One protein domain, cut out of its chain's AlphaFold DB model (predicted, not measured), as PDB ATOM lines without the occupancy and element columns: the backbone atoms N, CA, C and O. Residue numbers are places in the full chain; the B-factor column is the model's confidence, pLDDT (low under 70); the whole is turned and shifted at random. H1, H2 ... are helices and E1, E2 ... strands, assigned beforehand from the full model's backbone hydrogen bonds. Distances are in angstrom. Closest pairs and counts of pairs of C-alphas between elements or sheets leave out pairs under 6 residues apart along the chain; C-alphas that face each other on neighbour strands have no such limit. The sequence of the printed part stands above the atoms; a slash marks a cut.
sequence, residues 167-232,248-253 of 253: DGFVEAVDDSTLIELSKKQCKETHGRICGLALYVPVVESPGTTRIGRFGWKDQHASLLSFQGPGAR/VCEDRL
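This is residues 167 to 232 and 248 to 253 of the 253 residues of an uncharacterized protein of Gammaproteobacteria bacterium (UniProt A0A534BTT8). A helical arm, made of the long helix H2 and the stretch of residues 189 to 198 that folds back beside it, leads away from a small head of a two-strand hairpin, two short helices and loops. In the head are the hairpin of E1 and E2, the short helices H1 and H3, and the winding loop of residues 212 to 222, with residues 248 to 253 at the end of the shape far from the arm's tip. The printed part has 72 residues with three named helices and two named strands, in the order H1, H2, E1, E2, H3, and the strands make one antiparallel sheet of order E1 - E2. The class is mostly helix, though under half of the printed residues, 30, are in named elements. The whole is elongated, spanning 44 by 23 by 20 A, and only just loose, close to compact, with a radius of gyration of the C-alphas of 13.7 A.

H1 is residues 167 to 171, beginning at C-alpha 167 at (19.781, -13.522, -9.594). H2, residues 175 to 188, measures 20.2 A from first to last C-alpha and ends at C-alpha 188 at (16.711, -35.092, 7.590). E1 is residues 199 to 201, 7.0 A long, and E2 is residues 209 to 211, 7.1 A long. H3, residues 223 to 227, is 6.1 A long and ends at C-alpha 227 at (10.352, -7.551, -14.247).

E1 and E2 form a hairpin and are antiparallel neighbours, with 136 degrees between their N-to-C directions. N 200 and O 210 are 2.9 A apart and N 210 and O 200 are 3.0 A apart, both within hydrogen-bond range. The closest C-alphas of H2 and E2 are those of Asp 175 and Ile 211, 5.6 A apart. H1 and H3 only just touch, with 3 pairs of C-alphas within 8 A, the closest being those of Glu 171 and Leu 223 at 7.1 A. H2 touches no helix and is apart from H1 and from H3. H1 is apart from both strands, and E1 is apart from H3. In H1, H2 and H3 every O i to N i+4 pair is within hydrogen-bond range.

The two C-alphas farthest apart are those of His 190 and Arg 252, 44.5 A. Residues 233 to 247 are cut out, and C-alphas 232 and 248 are 11.7 A apart across the cut. The link from E2 to H3, 11 residues, is long, and the link from H1 to H2 is tight. The mean pLDDT of the printed part is 84.8; residues 228 to 232 and 248 to 253 are under 70. Leu 253 is the chain's last residue.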
ATOM      1  N   ASP A 167      21.129 -12.974  -9.384       91.06
ATOM      2  CA  ASP A 167      19.781 -13.522  -9.594       91.06
ATOM      3  C   ASP A 167      19.704 -14.441 -10.823       91.06
ATOM      4  O   ASP A 167      18.978 -15.435 -10.810       91.06
ATOM      5  N   GLY A 168      20.531 -14.199 -11.847       90.56
ATOM      6  CA  GLY A 168      20.662 -15.108 -12.990       90.56
ATOM      7  C   GLY A 168      21.142 -16.512 -12.591       90.56
ATOM      8  O   GLY A 168      20.703 -17.505 -13.168       90.56
ATOM      9  N   PHE A 169      21.975 -16.636 -11.547       91.94
ATOM     10  CA  PHE A 169      22.361 -17.946 -11.012       91.94
ATOM     11  C   PHE A 169      21.207 -18.624 -10.275       91.94
ATOM     12  O   PHE A 169      21.089 -19.845 -10.336       91.94
ATOM     13  N   VAL A 170      20.350 -17.853  -9.598       93.56
ATOM     14  CA  VAL A 170      19.140 -18.378  -8.947       93.56
ATOM     15  C   VAL A 170      18.163 -18.900  -9.999       93.56
ATOM     16  O   VAL A 170      17.629 -20.001  -9.851       93.56
ATOM     17  N   GLU A 171      17.965 -18.159 -11.091       93.38
ATOM     18  CA  GLU A 171      17.109 -18.580 -12.202       93.38
ATOM     19  C   GLU A 171      17.598 -19.869 -12.880       93.38
ATOM     20  O   GLU A 171      16.785 -20.726 -13.253       93.38
ATOM     21  N   ALA A 172      18.920 -20.021 -13.000       93.50
ATOM     22  CA  ALA A 172      19.571 -21.183 -13.596       93.50
ATOM     23  C   ALA A 172      19.473 -22.463 -12.741       93.50
ATOM     24  O   ALA A 172      19.828 -23.539 -13.217       93.50
ATOM     25  N   VAL A 173      18.989 -22.388 -11.493       95.56
ATOM     26  CA  VAL A 173      18.770 -23.586 -10.669       95.56
ATOM     27  C   VAL A 173      17.600 -24.400 -11.222       95.56
ATOM     28  O   VAL A 173      16.458 -23.931 -11.245       95.56
ATOM     29  N   ASP A 174      17.869 -25.652 -11.591       96.69
ATOM     30  CA  ASP A 174      16.852 -26.592 -12.070       96.69
ATOM     31  C   ASP A 174      15.719 -26.819 -11.054       96.69
ATOM     32  O   ASP A 174      15.943 -26.951  -9.846       96.69
ATOM     33  N   ASP A 175      14.488 -26.958 -11.558       97.38
ATOM     34  CA  ASP A 175      13.297 -27.262 -10.747       97.38
ATOM     35  C   ASP A 175      13.484 -28.538  -9.903       97.38
ATOM     36  O   ASP A 175      13.092 -28.586  -8.733       97.38
ATOM     37  N   SER A 176      14.111 -29.571 -10.481       97.38
ATOM     38  CA  SER A 176      14.391 -30.844  -9.804       97.38
ATOM     39  C   SER A 176      15.250 -30.646  -8.559       97.38
ATOM     40  O   SER A 176      14.934 -31.211  -7.513       97.38
ATOM     41  N   THR A 177      16.261 -29.779  -8.637       97.12
ATOM     42  CA  THR A 177      17.148 -29.455  -7.514       97.12
ATOM     43  C   THR A 177      16.355 -28.891  -6.335       97.12
ATOM     44  O   THR A 177      16.508 -29.358  -5.205       97.12
ATOM     45  N   LEU A 178      15.447 -27.939  -6.577       95.62
ATOM     46  CA  LEU A 178      14.622 -27.332  -5.523       95.62
ATOM     47  C   LEU A 178      13.668 -28.354  -4.881       95.62
ATOM     48  O   LEU A 178      13.506 -28.395  -3.657       95.62
ATOM     49  N   ILE A 179      13.075 -29.229  -5.694       96.69
ATOM     50  CA  ILE A 179      12.174 -30.294  -5.233       96.69
ATOM     51  C   ILE A 179      12.930 -31.330  -4.391       96.69
ATOM     52  O   ILE A 179      12.438 -31.775  -3.350       96.69
ATOM     53  N   GLU A 180      14.117 -31.738  -4.829       96.88
ATOM     54  CA  GLU A 180      14.957 -32.702  -4.119       96.88
ATOM     55  C   GLU A 180      15.462 -32.142  -2.791       96.88
ATOM     56  O   GLU A 180      15.402 -32.845  -1.779       96.88
ATOM     57  N   LEU A 181      15.867 -30.869  -2.757       95.56
ATOM     58  CA  LEU A 181      16.251 -30.178  -1.525       95.56
ATOM     59  C   LEU A 181      15.093 -30.121  -0.523       95.56
ATOM     60  O   LEU A 181      15.296 -30.460   0.645       95.56
ATOM     61  N   SER A 182      13.878 -29.785  -0.971       95.88
ATOM     62  CA  SER A 182      12.680 -29.807  -0.118       95.88
ATOM     63  C   SER A 182      12.458 -31.191   0.513       95.88
ATOM     64  O   SER A 182      12.320 -31.312   1.737       95.88
ATOM     65  N   LYS A 183      12.496 -32.258  -0.298       96.31
ATOM     66  CA  LYS A 183      12.327 -33.643   0.172       96.31
ATOM     67  C   LYS A 183      13.432 -34.055   1.144       96.31
ATOM     68  O   LYS A 183      13.153 -34.690   2.164       96.31
ATOM     69  N   LYS A 184      14.680 -33.692   0.839       97.00
ATOM     70  CA  LYS A 184      15.850 -33.989   1.667       97.00
ATOM     71  C   LYS A 184      15.739 -33.324   3.036       97.00
ATOM     72  O   LYS A 184      15.831 -34.027   4.039       97.00
ATOM     73  N   GLN A 185      15.458 -32.020   3.085       96.56
ATOM     74  CA  GLN A 185      15.276 -31.280   4.340       96.56
ATOM     75  C   GLN A 185      14.158 -31.886   5.191       96.56
ATOM     76  O   GLN A 185      14.337 -32.102   6.391       96.56
ATOM     77  N   CYS A 186      13.038 -32.250   4.562       97.38
ATOM     78  CA  CYS A 186      11.913 -32.870   5.254       97.38
ATOM     79  C   CYS A 186      12.310 -34.207   5.892       97.38
ATOM     80  O   CYS A 186      11.980 -34.478   7.047       97.38
ATOM     81  N   LYS A 187      13.085 -35.027   5.176       97.69
ATOM     82  CA  LYS A 187      13.587 -36.306   5.684       97.69
ATOM     83  C   LYS A 187      14.593 -36.126   6.825       97.69
ATOM     84  O   LYS A 187      14.443 -36.760   7.865       97.69
ATOM     85  N   GLU A 188      15.605 -35.282   6.637       97.69
ATOM     86  CA  GLU A 188      16.711 -35.092   7.590       97.69
ATOM     87  C   GLU A 188      16.263 -34.421   8.888       97.69
ATOM     88  O   GLU A 188      16.801 -34.696   9.956       97.69
ATOM     89  N   THR A 189      15.239 -33.574   8.813       96.81
ATOM     90  CA  THR A 189      14.685 -32.890   9.984       96.81
ATOM     91  C   THR A 189      13.507 -33.631  10.611       96.81
ATOM     92  O   THR A 189      12.845 -33.080  11.491       96.81
ATOM     93  N   HIS A 190      13.235 -34.868  10.178       96.00
ATOM     94  CA  HIS A 190      12.100 -35.677  10.634       96.00
ATOM     95  C   HIS A 190      10.760 -34.924  10.549       96.00
ATOM     96  O   HIS A 190       9.960 -34.934  11.481       96.00
ATOM     97  N   GLY A 191      10.536 -34.231   9.431       94.94
ATOM     98  CA  GLY A 191       9.313 -33.484   9.140       94.94
ATOM     99  C   GLY A 191       9.232 -32.092   9.772       94.94
ATOM    100  O   GLY A 191       8.204 -31.437   9.638       94.94
ATOM    101  N   ARG A 192      10.280 -31.612  10.457       95.62
ATOM    102  CA  ARG A 192      10.262 -30.282  11.097       95.62
ATOM    103  C   ARG A 192      10.419 -29.132  10.104       95.62
ATOM    104  O   ARG A 192       9.873 -28.061  10.341       95.62
ATOM    105  N   ILE A 193      11.181 -29.334   9.029       94.69
ATOM    106  CA  ILE A 193      11.424 -28.345   7.971       94.69
ATOM    107  C   ILE A 193      11.200 -29.030   6.627       94.69
ATOM    108  O   ILE A 193      11.991 -29.880   6.231       94.69
ATOM    109  N   CYS A 194      10.143 -28.642   5.919       93.69
ATOM    110  CA  CYS A 194       9.822 -29.148   4.586       93.69
ATOM    111  C   CYS A 194       9.542 -27.945   3.678       93.69
ATOM    112  O   CYS A 194       8.578 -27.214   3.906       93.69
ATOM    113  N   GLY A 195      10.406 -27.703   2.687       90.69
ATOM    114  CA  GLY A 195      10.219 -26.605   1.735       90.69
ATOM    115  C   GLY A 195       8.960 -26.802   0.885       90.69
ATOM    116  O   GLY A 195       8.632 -27.932   0.520       90.69
ATOM    117  N   LEU A 196       8.261 -25.719   0.544       91.12
ATOM    118  CA  LEU A 196       7.088 -25.761  -0.331       91.12
ATOM    119  C   LEU A 196       7.480 -25.283  -1.731       91.12
ATOM    120  O   LEU A 196       7.694 -24.096  -1.935       91.12
ATOM    121  N   ALA A 197       7.560 -26.210  -2.683       92.88
ATOM    122  CA  ALA A 197       7.821 -25.884  -4.081       92.88
ATOM    123  C   ALA A 197       6.495 -25.562  -4.791       92.88
ATOM    124  O   ALA A 197       5.610 -26.417  -4.873       92.88
ATOM    125  N   LEU A 198       6.349 -24.328  -5.276       94.19
ATOM    126  CA  LEU A 198       5.153 -23.848  -5.971       94.19
ATOM    127  C   LEU A 198       5.413 -23.796  -7.474       94.19
ATOM    128  O   LEU A 198       6.381 -23.175  -7.896       94.19
ATOM    129  N   TYR A 199       4.546 -24.409  -8.278       95.44
ATOM    130  CA  TYR A 199       4.577 -24.224  -9.729       95.44
ATOM    131  C   TYR A 199       3.832 -22.949 -10.093       95.44
ATOM    132  O   TYR A 199       2.650 -22.807  -9.773       95.44
ATOM    133  N   VAL A 200       4.516 -22.049 -10.789       95.12
ATOM    134  CA  VAL A 200       3.956 -20.781 -11.255       95.12
ATOM    135  C   VAL A 200       4.091 -20.674 -12.776       95.12
ATOM    136  O   VAL A 200       5.021 -21.256 -13.346       95.12
ATOM    137  N   PRO A 201       3.153 -19.996 -13.463       93.25
ATOM    138  CA  PRO A 201       3.253 -19.763 -14.898       93.25
ATOM    139  C   PRO A 201       4.514 -18.984 -15.265       93.25
ATOM    140  O   PRO A 201       4.942 -18.097 -14.527       93.25
ATOM    141  N   VAL A 202       5.066 -19.294 -16.434       91.81
ATOM    142  CA  VAL A 202       6.134 -18.520 -17.070       91.81
ATOM    143  C   VAL A 202       5.479 -17.578 -18.079       91.81
ATOM    144  O   VAL A 202       4.860 -18.043 -19.036       91.81
ATOM    145  N   VAL A 203       5.553 -16.267 -17.847       87.81
ATOM    146  CA  VAL A 203       4.818 -15.255 -18.633       87.81
ATOM    147  C   VAL A 203       5.271 -15.257 -20.094       87.81
ATOM    148  O   VAL A 203       4.442 -15.229 -21.001       87.81
ATOM    149  N   GLU A 204       6.575 -15.372 -20.321       88.50
ATOM    150  CA  GLU A 204       7.209 -15.411 -21.638       88.50
ATOM    151  C   GLU A 204       7.050 -16.754 -22.373       88.50
ATOM    152  O   GLU A 204       7.373 -16.852 -23.554       88.50
ATOM    153  N   SER A 205       6.522 -17.790 -21.708       92.00
ATOM    154  CA  SER A 205       6.272 -19.111 -22.303       92.00
ATOM    155  C   SER A 205       4.880 -19.635 -21.922       92.00
ATOM    156  O   SER A 205       4.750 -20.510 -21.053       92.00
ATOM    157  N   PRO A 206       3.809 -19.124 -22.564       90.44
ATOM    158  CA  PRO A 206       2.433 -19.487 -22.242       90.44
ATOM    159  C   PRO A 206       2.190 -21.002 -22.235       90.44
ATOM    160  O   PRO A 206       2.615 -21.730 -23.129       90.44
ATOM    161  N   GLY A 207       1.477 -21.484 -21.215       92.00
ATOM    162  CA  GLY A 207       1.200 -22.914 -21.023       92.00
ATOM    163  C   GLY A 207       2.328 -23.693 -20.339       92.00
ATOM    164  O   GLY A 207       2.147 -24.871 -20.040       92.00
ATOM    165  N   THR A 208       3.456 -23.043 -20.042       94.44
ATOM    166  CA  THR A 208       4.563 -23.623 -19.272       94.44
ATOM    167  C   THR A 208       4.524 -23.129 -17.829       94.44
ATOM    168  O   THR A 208       4.200 -21.971 -17.555       94.44
ATOM    169  N   THR A 209       4.872 -24.009 -16.892       95.62
ATOM    170  CA  THR A 209       5.095 -23.662 -15.487       95.62
ATOM    171  C   THR A 209       6.495 -24.086 -15.064       95.62
ATOM    172  O   THR A 209       7.065 -25.026 -15.616       95.62
ATOM    173  N   ARG A 210       7.045 -23.383 -14.077       96.12
ATOM    174  CA  ARG A 210       8.317 -23.702 -13.417       96.12
ATOM    175  C   ARG A 210       8.174 -23.473 -11.917       96.12
ATOM    176  O   ARG A 210       7.206 -22.844 -11.479       96.12
ATOM    177  N   ILE A 211       9.119 -23.971 -11.125       97.19
ATOM    178  CA  ILE A 211       9.139 -23.663  -9.691       97.19
ATOM    179  C   ILE A 211       9.358 -22.159  -9.491       97.19
ATOM    180  O   ILE A 211      10.197 -21.552 -10.148       97.19
ATOM    181  N   GLY A 212       8.578 -21.552  -8.606       95.56
ATOM    182  CA  GLY A 212       8.733 -20.163  -8.204       95.56
ATOM    183  C   GLY A 212      10.082 -19.891  -7.540       95.56
ATOM    184  O   GLY A 212      10.568 -20.713  -6.765       95.56
ATOM    185  N   ARG A 213      10.679 -18.734  -7.839       93.62
ATOM    186  CA  ARG A 213      12.005 -18.328  -7.334       93.62
ATOM    187  C   ARG A 213      12.075 -16.868  -6.901       93.62
ATOM    188  O   ARG A 213      12.871 -16.528  -6.034       93.62
ATOM    189  N   PHE A 214      11.271 -16.011  -7.528       92.38
ATOM    190  CA  PHE A 214      11.362 -14.566  -7.362       92.38
ATOM    191  C   PHE A 214      10.081 -13.972  -6.779       92.38
ATOM    192  O   PHE A 214       8.966 -14.484  -6.945       92.38
ATOM    193  N   GLY A 215      10.255 -12.835  -6.108       87.62
ATOM    194  CA  GLY A 215       9.193 -12.116  -5.424       87.62
ATOM    195  C   GLY A 215       8.949 -12.576  -3.982       87.62
ATOM    196  O   GLY A 215       9.628 -13.431  -3.432       87.62
ATOM    197  N   TRP A 216       7.963 -11.961  -3.325       83.62
ATOM    198  CA  TRP A 216       7.720 -12.127  -1.883       83.62
ATOM    199  C   TRP A 216       7.321 -13.551  -1.448       83.62
ATOM    200  O   TRP A 216       7.484 -13.905  -0.277       83.62
ATOM    201  N   LYS A 217       6.699 -14.325  -2.346       88.62
ATOM    202  CA  LYS A 217       6.200 -15.692  -2.115       88.62
ATOM    203  C   LYS A 217       6.441 -16.580  -3.329       88.62
ATOM    204  O   LYS A 217       5.561 -17.360  -3.683       88.62
ATOM    205  N   ASP A 218       7.596 -16.416  -3.966       92.62
ATOM    206  CA  ASP A 218       8.000 -17.240  -5.105       92.62
ATOM    207  C   ASP A 218       6.963 -17.202  -6.236       92.62
ATOM    208  O   ASP A 218       6.685 -18.193  -6.899       92.62
ATOM    209  N   GLN A 219       6.316 -16.052  -6.428       90.88
ATOM    210  CA  GLN A 219       5.208 -15.957  -7.373       90.88
ATOM    211  C   GLN A 219       5.662 -15.775  -8.835       90.88
ATOM    212  O   GLN A 219       4.816 -15.758  -9.726       90.88
ATOM    213  N   HIS A 220       6.974 -15.674  -9.085       93.06
ATOM    214  CA  HIS A 220       7.565 -15.606 -10.427       93.06
ATOM    215  C   HIS A 220       8.669 -16.657 -10.593       93.06
ATOM    216  O   HIS A 220       9.453 -16.900  -9.671       93.06
ATOM    217  N   ALA A 221       8.726 -17.282 -11.770       93.75
ATOM    218  CA  ALA A 221       9.676 -18.354 -12.072       93.75
ATOM    219  C   ALA A 221      10.980 -17.884 -12.736       93.75
ATOM    220  O   ALA A 221      11.992 -18.572 -12.586       93.75
ATOM    221  N   SER A 222      10.938 -16.761 -13.457       92.56
ATOM    222  CA  SER A 222      12.046 -16.168 -14.213       92.56
ATOM    223  C   SER A 222      12.192 -14.683 -13.899       92.56
ATOM    224  O   SER A 222      11.245 -14.048 -13.415       92.56
ATOM    225  N   LEU A 223      13.367 -14.124 -14.190       90.50
ATOM    226  CA  LEU A 223      13.630 -12.697 -14.047       90.50
ATOM    227  C   LEU A 223      12.769 -11.865 -14.991       90.50
ATOM    228  O   LEU A 223      12.213 -10.858 -14.560       90.50
ATOM    229  N   LEU A 224      12.566 -12.323 -16.228       88.94
ATOM    230  CA  LEU A 224      11.698 -11.643 -17.188       88.94
ATOM    231  C   LEU A 224      10.242 -11.587 -16.696       88.94
ATOM    232  O   LEU A 224       9.627 -10.523 -16.667       88.94
ATOM    233  N   SER A 225       9.711 -12.708 -16.193       86.94
ATOM    234  CA  SER A 225       8.383 -12.743 -15.562       86.94
ATOM    235  C   SER A 225       8.280 -11.869 -14.304       86.94
ATOM    236  O   SER A 225       7.177 -11.459 -13.940       86.94
ATOM    237  N   PHE A 226       9.391 -11.640 -13.599       87.19
ATOM    238  CA  PHE A 226       9.436 -10.810 -12.395       87.19
ATOM    239  C   PHE A 226       9.515  -9.309 -12.707       87.19
ATOM    240  O   PHE A 226       8.958  -8.511 -11.955       87.19
ATOM    241  N   GLN A 227      10.177  -8.937 -13.803       78.00
ATOM    242  CA  GLN A 227      10.352  -7.551 -14.247       78.00
ATOM    243  C   GLN A 227       9.171  -7.042 -15.085       78.00
ATOM    244  O   GLN A 227       8.828  -5.865 -15.014       78.00
ATOM    245  N   GLY A 228       8.524  -7.922 -15.855       63.16
ATOM    246  CA  GLY A 228       7.468  -7.537 -16.787       63.16
ATOM    247  C   GLY A 228       6.139  -7.107 -16.134       63.16
ATOM    248  O   GLY A 228       5.870  -7.394 -14.964       63.16
ATOM    249  N   PRO A 229       5.214  -6.525 -16.922       43.72
ATOM    250  CA  PRO A 229       3.926  -5.997 -16.444       43.72
ATOM    251  C   PRO A 229       3.034  -7.084 -15.831       43.72
ATOM    252  O   PRO A 229       2.174  -6.820 -14.985       43.72
ATOM    253  N   GLY A 230       3.254  -8.336 -16.249       37.62
ATOM    254  CA  GLY A 230       2.608  -9.535 -15.721       37.62
ATOM    255  C   GLY A 230       3.030  -9.908 -14.297       37.62
ATOM    256  O   GLY A 230       2.408 -10.787 -13.702       37.62
ATOM    257  N   ALA A 231       4.021  -9.227 -13.708       40.09
ATOM    258  CA  ALA A 231       4.460  -9.452 -12.332       40.09
ATOM    259  C   ALA A 231       3.440  -8.979 -11.269       40.09
ATOM    260  O   ALA A 231       3.633  -9.128 -10.055       40.09
ATOM    261  N   ARG A 232       2.321  -8.395 -11.709       35.84
ATOM    262  CA  ARG A 232       1.298  -7.825 -10.840       35.84
ATOM    263  C   ARG A 232       0.532  -8.920 -10.092       35.84
ATOM    264  O   ARG A 232      -0.042  -9.835 -10.677       35.84
ATOM    265  N   VAL A 248       8.794   1.462 -15.282       35.16
ATOM    266  CA  VAL A 248       8.801   0.013 -15.254       35.16
ATOM    267  C   VAL A 248      10.082  -0.336 -15.971       35.16
ATOM    268  O   VAL A 248      10.253   0.022 -17.132       35.16
ATOM    269  N   CYS A 249      10.991  -1.004 -15.262       41.78
ATOM    270  CA  CYS A 249      12.141  -1.677 -15.856       41.78
ATOM    271  C   CYS A 249      11.605  -2.844 -16.709       41.78
ATOM    272  O   CYS A 249      11.703  -4.008 -16.336       41.78
ATOM    273  N   GLU A 250      10.902  -2.514 -17.787       28.22
ATOM    274  CA  GLU A 250      10.220  -3.423 -18.688       28.22
ATOM    275  C   GLU A 250      11.172  -3.753 -19.837       28.22
ATOM    276  O   GLU A 250      11.638  -2.862 -20.546       28.22
ATOM    277  N   ASP A 251      11.444  -5.051 -19.988       29.47
ATOM    278  CA  ASP A 251      12.129  -5.697 -21.108       29.47
ATOM    279  C   ASP A 251      13.416  -5.011 -21.586       29.47
ATOM    280  O   ASP A 251      13.391  -4.320 -22.613       29.47
ATOM    281  N   ARG A 252      14.548  -5.250 -20.894       31.53
ATOM    282  CA  ARG A 252      15.899  -5.042 -21.467       31.53
ATOM    283  C   ARG A 252      17.080  -5.570 -20.625       31.53
ATOM    284  O   ARG A 252      18.076  -4.876 -20.454       31.53
ATOM    285  N   LEU A 253      16.967  -6.802 -20.131       29.47
ATOM    286  CA  LEU A 253      18.105  -7.653 -19.745       29.47
ATOM    287  C   LEU A 253      18.056  -8.948 -20.560       29.47
ATOM    288  O   LEU A 253      16.922  -9.381 -20.875       29.47
TER     289      LEU A 253